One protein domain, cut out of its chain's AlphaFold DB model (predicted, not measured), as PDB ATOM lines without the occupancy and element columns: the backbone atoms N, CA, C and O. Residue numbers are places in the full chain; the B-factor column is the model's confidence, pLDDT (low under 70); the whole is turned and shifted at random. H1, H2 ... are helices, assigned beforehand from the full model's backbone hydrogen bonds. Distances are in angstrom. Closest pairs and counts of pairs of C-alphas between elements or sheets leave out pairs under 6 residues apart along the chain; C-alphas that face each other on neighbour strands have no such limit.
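This is residues 33 to 86 of the 92 residues of the protein "Transposase" of Petrotoga mobilis (UniProt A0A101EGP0). The longest helix, H3, crosses one side of a splayed helical hairpin made by H1 and H2, packing on H2 with residues 71 to 75 and on H1 with residues 77 to 81. The three helix centres make a triangle, and residues 46 to 51, where the chain turns from H1 towards H2, stick out at one end. The printed part has 54 residues with three named helices, in the order H1, H2, H3, and no named strand; its class is all helix. The whole is compact, with a radius of gyration of the C-alphas of 10.6 A, and spans 29 by 23 by 16 A.

Find C-alpha 71 at (10.547, 30.269, -46.717), where H3, residues 71 to 85, begins; it runs 20.4 A from first to last C-alpha, mainly along z, and ends with C-alpha 85 at (13.165, 37.032, -27.598). Then go to C-alpha 33 at (18.036, 25.058, -37.305), where H1, residues 33 to 46, begins; it runs 19.8 A, mainly along y. Residues 55 to 64 are H2, 14.4 A long.

Start from H3 and look first at its residues 77 to 81, the part that touches H1. The closest C-alphas of the two helices are those of Lys 38 and Ile 81, 6.4 A apart; the lines stand at a steep tilt of 63 degrees, and the helices run the same way. With residues 71 to 75, H3 only just touches H2, with 3 pairs of C-alphas within 8 A. The closest C-alphas there are those of Tyr 59 and Phe 74, 6.9 A apart. The two run opposite ways at a steep tilt of 69 degrees, only just short of about perpendicular. H1 and H2 touch and form a helical hairpin: they run opposite ways at a steep tilt of 44 degrees, and their closest C-alphas, those of Leu 40 and Ile 58, are 7.1 A apart. The helix packing is mostly crossed, with none of these three pairs at a shallow tilt. In the backbones of H1, H2 and H3, every O i to N i+4 pair is within hydrogen-bond range.

Look at Pro 48 and Lys 68 for the two C-alphas farthest apart, 29.3 A. Residues 46 to 51, of which 46 belongs to H1, stand free. The links from H1 to H2, 8 residues, and from H2 to H3, 6 residues, are both short. The printed part has no cut. Its mean pLDDT is 83.0, and no printed residue is under 70.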
ATOM      1  N   PHE A  33      18.285  23.833 -36.541       74.81
ATOM      2  CA  PHE A  33      18.036  25.058 -37.305       74.81
ATOM      3  C   PHE A  33      17.285  26.135 -36.515       74.81
ATOM      4  O   PHE A  33      17.553  27.304 -36.754       74.81
ATOM      5  N   GLU A  34      16.430  25.810 -35.532       79.62
ATOM      6  CA  GLU A  34      15.845  26.848 -34.652       79.62
ATOM      7  C   GLU A  34      16.957  27.615 -33.915       79.62
ATOM      8  O   GLU A  34      16.896  28.841 -33.807       79.62
ATOM      9  N   LYS A  35      18.014  26.917 -33.473       78.75
ATOM     10  CA  LYS A  35      19.176  27.541 -32.830       78.75
ATOM     11  C   LYS A  35      20.007  28.341 -33.831       78.75
ATOM     12  O   LYS A  35      20.359  29.474 -33.506       78.75
ATOM     13  N   SER A  36      20.264  27.816 -35.035       80.94
ATOM     14  CA  SER A  36      20.931  28.579 -36.108       80.94
ATOM     15  C   SER A  36      20.157  29.853 -36.462       80.94
ATOM     16  O   SER A  36      20.740  30.936 -36.477       80.94
ATOM     17  N   ILE A  37      18.837  29.753 -36.672       84.38
ATOM     18  CA  ILE A  37      17.949  30.890 -36.960       84.38
ATOM     19  C   ILE A  37      18.017  31.893 -35.810       84.38
ATOM     20  O   ILE A  37      18.230  33.080 -36.049       84.38
ATOM     21  N   LYS A  38      17.882  31.432 -34.563       84.19
ATOM     22  CA  LYS A  38      17.951  32.289 -33.376       84.19
ATOM     23  C   LYS A  38      19.283  33.027 -33.282       84.19
ATOM     24  O   LYS A  38      19.287  34.241 -33.107       84.19
ATOM     25  N   HIS A  39      20.397  32.313 -33.423       83.25
ATOM     26  CA  HIS A  39      21.733  32.893 -33.347       83.25
ATOM     27  C   HIS A  39      21.948  33.944 -34.442       83.25
ATOM     28  O   HIS A  39      22.422  35.044 -34.163       83.25
ATOM     29  N   LEU A  40      21.530  33.642 -35.674       82.38
ATOM     30  CA  LEU A  40      21.681  34.548 -36.807       82.38
ATOM     31  C   LEU A  40      20.781  35.788 -36.677       82.38
ATOM     32  O   LEU A  40      21.218  36.893 -36.988       82.38
ATOM     33  N   LEU A  41      19.555  35.637 -36.163       85.31
ATOM     34  CA  LEU A  41      18.665  36.762 -35.848       85.31
ATOM     35  C   LEU A  41      19.220  37.644 -34.726       85.31
ATOM     36  O   LEU A  41      19.146  38.867 -34.828       85.31
ATOM     37  N   GLU A  42      19.782  37.053 -33.671       83.56
ATOM     38  CA  GLU A  42      20.365  37.805 -32.559       83.56
ATOM     39  C   GLU A  42      21.605  38.584 -33.006       83.56
ATOM     40  O   GLU A  42      21.717  39.782 -32.730       83.56
ATOM     41  N   TYR A  43      22.496  37.930 -33.760       82.50
ATOM     42  CA  TYR A  43      23.638  38.582 -34.392       82.50
ATOM     43  C   TYR A  43      23.173  39.750 -35.264       82.50
ATOM     44  O   TYR A  43      23.659  40.868 -35.106       82.50
ATOM     45  N   ASN A  44      22.179  39.516 -36.125       83.94
ATOM     46  CA  ASN A  44      21.640  40.523 -37.031       83.94
ATOM     47  C   ASN A  44      20.955  41.693 -36.305       83.94
ATOM     48  O   ASN A  44      21.032  42.835 -36.750       83.94
ATOM     49  N   SER A  45      20.294  41.434 -35.176       82.31
ATOM     50  CA  SER A  45      19.655  42.472 -34.359       82.31
ATOM     51  C   SER A  45      20.677  43.470 -33.803       82.31
ATOM     52  O   SER A  45      20.408  44.674 -33.778       82.31
ATOM     53  N   LYS A  46      21.866  42.969 -33.437       82.56
ATOM     54  CA  LYS A  46      22.999  43.745 -32.912       82.56
ATOM     55  C   LYS A  46      23.781  44.505 -33.997       82.56
ATOM     56  O   LYS A  46      24.565  45.385 -33.656       82.56
ATOM     57  N   GLN A  47      23.572  44.204 -35.284       80.56
ATOM     58  CA  GLN A  47      24.262  44.891 -36.382       80.56
ATOM     59  C   GLN A  47      23.722  46.312 -36.630       80.56
ATOM     60  O   GLN A  47      22.518  46.562 -36.479       80.56
ATOM     61  N   PRO A  48      24.579  47.252 -37.074       81.31
ATOM     62  CA  PRO A  48      24.143  48.580 -37.500       81.31
ATOM     63  C   PRO A  48      23.256  48.498 -38.755       81.31
ATOM     64  O   PRO A  48      23.325  47.536 -39.520       81.31
ATOM     65  N   LYS A  49      22.405  49.511 -38.992       81.00
ATOM     66  CA  LYS A  49      21.380  49.495 -40.064       81.00
ATOM     67  C   LYS A  49      21.934  49.136 -41.452       81.00
ATOM     68  O   LYS A  49      21.253  48.462 -42.213       81.00
ATOM     69  N   ASN A  50      23.156  49.559 -41.762       80.31
ATOM     70  CA  ASN A  50      23.853  49.302 -43.026       80.31
ATOM     71  C   ASN A  50      24.426  47.877 -43.162       80.31
ATOM     72  O   ASN A  50      24.774  47.481 -44.269       80.31
ATOM     73  N   GLN A  51      24.528  47.121 -42.067       77.75
ATOM     74  CA  GLN A  51      25.014  45.735 -42.049       77.75
ATOM     75  C   GLN A  51      23.919  44.725 -41.677       77.75
ATOM     76  O   GLN A  51      24.173  43.520 -41.639       77.75
ATOM     77  N   LYS A  52      22.685  45.192 -41.429       82.12
ATOM     78  CA  LYS A  52      21.544  44.311 -41.177       82.12
ATOM     79  C   LYS A  52      21.195  43.506 -42.425       82.12
ATOM     80  O   LYS A  52      20.823  44.036 -43.469       82.12
ATOM     81  N   LEU A  53      21.251  42.193 -42.275       83.75
ATOM     82  CA  LEU A  53      20.763  41.212 -43.221       83.75
ATOM     83  C   LEU A  53      19.235  41.240 -43.280       83.75
ATOM     84  O   LEU A  53      18.535  41.370 -42.271       83.75
ATOM     85  N   THR A  54      18.709  41.051 -44.485       86.44
ATOM     86  CA  THR A  54      17.276  40.852 -44.698       86.44
ATOM     87  C   THR A  54      16.865  39.439 -44.281       86.44
ATOM     88  O   THR A  54      17.666  38.504 -44.345       86.44
ATOM     89  N   LYS A  55      15.585  39.235 -43.929       83.88
ATOM     90  CA  LYS A  55      15.042  37.894 -43.614       83.88
ATOM     91  C   LYS A  55      15.287  36.892 -44.754       83.88
ATOM     92  O   LYS A  55      15.560  35.725 -44.499       83.88
ATOM     93  N   ARG A  56      15.275  37.362 -46.006       85.31
ATOM     94  CA  ARG A  56      15.624  36.563 -47.187       85.31
ATOM     95  C   ARG A  56      17.088  36.114 -47.186       85.31
ATOM     96  O   ARG A  56      17.341  34.944 -47.440       85.31
ATOM     97  N   ARG A  57      18.034  37.003 -46.870       84.31
ATOM     98  CA  ARG A  57      19.463  36.651 -46.816       84.31
ATOM     99  C   ARG A  57      19.763  35.659 -45.690       84.31
ATOM    100  O   ARG A  57      20.532  34.731 -45.890       84.31
ATOM    101  N   ILE A  58      19.114  35.823 -44.537       85.81
ATOM    102  CA  ILE A  58      19.198  34.883 -43.407       85.81
ATOM    103  C   ILE A  58      18.681  33.498 -43.816       85.81
ATOM    104  O   ILE A  58      19.324  32.495 -43.530       85.81
ATOM    105  N   TYR A  59      17.553  33.437 -44.527       86.56
ATOM    106  CA  TYR A  59      17.024  32.181 -45.060       86.56
ATOM    107  C   TYR A  59      17.996  31.498 -46.032       86.56
ATOM    108  O   TYR A  59      18.212  30.297 -45.920       86.56
ATOM    109  N   GLU A  60      18.601  32.251 -46.952       84.31
ATOM    110  CA  GLU A  60      19.586  31.714 -47.900       84.31
ATOM    111  C   GLU A  60      20.792  31.098 -47.180       84.31
ATOM    112  O   GLU A  60      21.133  29.957 -47.473       84.31
ATOM    113  N   LEU A  61      21.361  31.795 -46.188       81.31
ATOM    114  CA  LEU A  61      22.482  31.289 -45.382       81.31
ATOM    115  C   LEU A  61      22.130  29.978 -44.668       81.31
ATOM    116  O   LEU A  61      22.920  29.043 -44.617       81.31
ATOM    117  N   ILE A  62      20.911  29.886 -44.146       81.38
ATOM    118  CA  ILE A  62      20.444  28.699 -43.430       81.38
ATOM    119  C   ILE A  62      20.148  27.547 -44.402       81.38
ATOM    120  O   ILE A  62      20.405  26.387 -44.084       81.38
ATOM    121  N   CYS A  63      19.682  27.840 -45.619       83.69
ATOM    122  CA  CYS A  63      19.609  26.853 -46.697       83.69
ATOM    123  C   CYS A  63      20.996  26.348 -47.119       83.69
ATOM    124  O   CYS A  63      21.127  25.155 -47.385       83.69
ATOM    125  N   GLU A  64      22.017  27.210 -47.146       80.94
ATOM    126  CA  GLU A  64      23.412  26.818 -47.397       80.94
ATOM    127  C   GLU A  64      23.960  25.905 -46.283       80.94
ATOM    128  O   GLU A  64      24.659  24.942 -46.585       80.94
ATOM    129  N   GLU A  65      23.555  26.113 -45.023       78.38
ATOM    130  CA  GLU A  65      23.825  25.184 -43.905       78.38
ATOM    131  C   GLU A  65      23.053  23.847 -44.011       78.38
ATOM    132  O   GLU A  65      23.289  22.923 -43.232       78.38
ATOM    133  N   GLY A  66      22.128  23.715 -44.967       80.88
ATOM    134  CA  GLY A  66      21.372  22.485 -45.217       80.88
ATOM    135  C   GLY A  66      19.906  22.526 -44.785       80.88
ATOM    136  O   GLY A  66      19.259  21.477 -44.723       80.88
ATOM    137  N   TYR A  67      19.346  23.704 -44.499       82.81
ATOM    138  CA  TYR A  67      17.922  23.837 -44.207       82.81
ATOM    139  C   TYR A  67      17.067  23.531 -45.435       82.81
ATOM    140  O   TYR A  67      17.134  24.205 -46.464       82.81
ATOM    141  N   LYS A  68      16.207  22.520 -45.296       83.38
ATOM    142  CA  LYS A  68      15.312  22.033 -46.360       83.38
ATOM    143  C   LYS A  68      13.886  22.580 -46.263       83.38
ATOM    144  O   LYS A  68      13.034  22.219 -47.071       83.38
ATOM    145  N   GLY A  69      13.595  23.397 -45.251       83.62
ATOM    146  CA  GLY A  69      12.262  23.958 -45.053       83.62
ATOM    147  C   GLY A  69      11.952  25.085 -46.038       83.62
ATOM    148  O   GLY A  69      12.843  25.735 -46.576       83.62
ATOM    149  N   SER A  70      10.663  25.352 -46.255       89.25
ATOM    150  CA  SER A  70      10.228  26.470 -47.097       89.25
ATOM    151  C   SER A  70      10.473  27.825 -46.426       89.25
ATOM    152  O   SER A  70      10.555  27.926 -45.197       89.25
ATOM    153  N   TYR A  71      10.489  28.895 -47.227       85.19
ATOM    154  CA  TYR A  71      10.547  30.269 -46.717       85.19
ATOM    155  C   TYR A  71       9.392  30.586 -45.747       85.19
ATOM    156  O   TYR A  71       9.589  31.255 -44.733       85.19
ATOM    157  N   SER A  72       8.191  30.057 -45.997       83.69
ATOM    158  CA  SER A  72       7.047  30.208 -45.088       83.69
ATOM    159  C   SER A  72       7.283  29.514 -43.742       83.69
ATOM    160  O   SER A  72       6.996  30.091 -42.698       83.69
ATOM    161  N   SER A  73       7.870  28.311 -43.744       85.94
ATOM    162  CA  SER A  73       8.251  27.617 -42.504       85.94
ATOM    163  C   SER A  73       9.342  28.380 -41.742       85.94
ATOM    164  O   SER A  73       9.252  28.549 -40.528       85.94
ATOM    165  N   PHE A  74      10.332  28.920 -42.459       87.12
ATOM    166  CA  PHE A  74      11.371  29.770 -41.875       87.12
ATOM    167  C   PHE A  74      10.780  31.028 -41.230       87.12
ATOM    168  O   PHE A  74      11.025  31.296 -40.061       87.12
ATOM    169  N   THR A  75       9.957  31.788 -41.953       87.19
ATOM    170  CA  THR A  75       9.353  33.026 -41.427       87.19
ATOM    171  C   THR A  75       8.421  32.774 -40.242       87.19
ATOM    172  O   THR A  75       8.372  33.591 -39.323       87.19
ATOM    173  N   TYR A  76       7.730  31.632 -40.213       87.88
ATOM    174  CA  TYR A  76       6.962  31.187 -39.050       87.88
ATOM    175  C   TYR A  76       7.853  30.935 -37.824       87.88
ATOM    176  O   TYR A  76       7.542  31.406 -36.730       87.88
ATOM    177  N   GLN A  77       8.986  30.251 -38.004       87.00
ATOM    178  CA  GLN A  77       9.967  30.033 -36.936       87.00
ATOM    179  C   GLN A  77      10.588  31.349 -36.456       87.00
ATOM    180  O   GLN A  77      10.660  31.586 -35.255       87.00
ATOM    181  N   VAL A  78      10.952  32.245 -37.380       88.06
ATOM    182  CA  VAL A  78      11.465  33.588 -37.067       88.06
ATOM    183  C   VAL A  78      10.484  34.352 -36.180       88.06
ATOM    184  O   VAL A  78      10.909  34.879 -35.162       88.06
ATOM    185  N   ARG A  79       9.184  34.368 -36.508       86.94
ATOM    186  CA  ARG A  79       8.160  35.037 -35.685       86.94
ATOM    187  C   ARG A  79       8.105  34.485 -34.263       86.94
ATOM    188  O   ARG A  79       8.196  35.255 -33.315       86.94
ATOM    189  N   LYS A  80       8.062  33.156 -34.117       87.81
ATOM    190  CA  LYS A  80       8.088  32.506 -32.798       87.81
ATOM    191  C   LYS A  80       9.337  32.864 -31.998       87.81
ATOM    192  O   LYS A  80       9.264  33.035 -30.786       87.81
ATOM    193  N   ILE A  81      10.488  32.943 -32.660       85.69
ATOM    194  CA  ILE A  81      11.754  33.311 -32.025       85.69
ATOM    195  C   ILE A  81      11.748  34.795 -31.633       85.69
ATOM    196  O   ILE A  81      12.161  35.117 -30.526       85.69
ATOM    197  N   GLU A  82      11.259  35.687 -32.497       84.38
ATOM    198  CA  GLU A  82      11.110  37.122 -32.219       84.38
ATOM    199  C   GLU A  82      10.166  37.372 -31.028       84.38
ATOM    200  O   GLU A  82      10.492  38.193 -30.170       84.38
ATOM    201  N   GLU A  83       9.053  36.632 -30.936       84.50
ATOM    202  CA  GLU A  83       8.137  36.638 -29.783       84.50
ATOM    203  C   GLU A  83       8.839  36.156 -28.507       84.50
ATOM    204  O   GLU A  83       8.826  36.856 -27.497       84.50
ATOM    205  N   LYS A  84       9.527  35.005 -28.560       81.44
ATOM    206  CA  LYS A  84      10.290  34.463 -27.420       81.44
ATOM    207  C   LYS A  84      11.422  35.392 -26.960       81.44
ATOM    208  O   LYS A  84      11.750  35.406 -25.779       81.44
ATOM    209  N   LEU A  85      12.056  36.116 -27.882       72.19
ATOM    210  CA  LEU A  85      13.165  37.032 -27.598       72.19
ATOM    211  C   LEU A  85      12.698  38.441 -27.197       72.19
ATOM    212  O   LEU A  85      13.534  39.261 -26.830       72.19
ATOM    213  N   GLY A  86      11.402  38.754 -27.300       71.19
ATOM    214  CA  GLY A  86      10.878  40.090 -27.002       71.19
ATOM    215  C   GLY A  86      11.394  41.191 -27.940       71.19
ATOM    216  O   GLY A  86      11.302  42.372 -27.616       71.19
TER     217      GLY A  86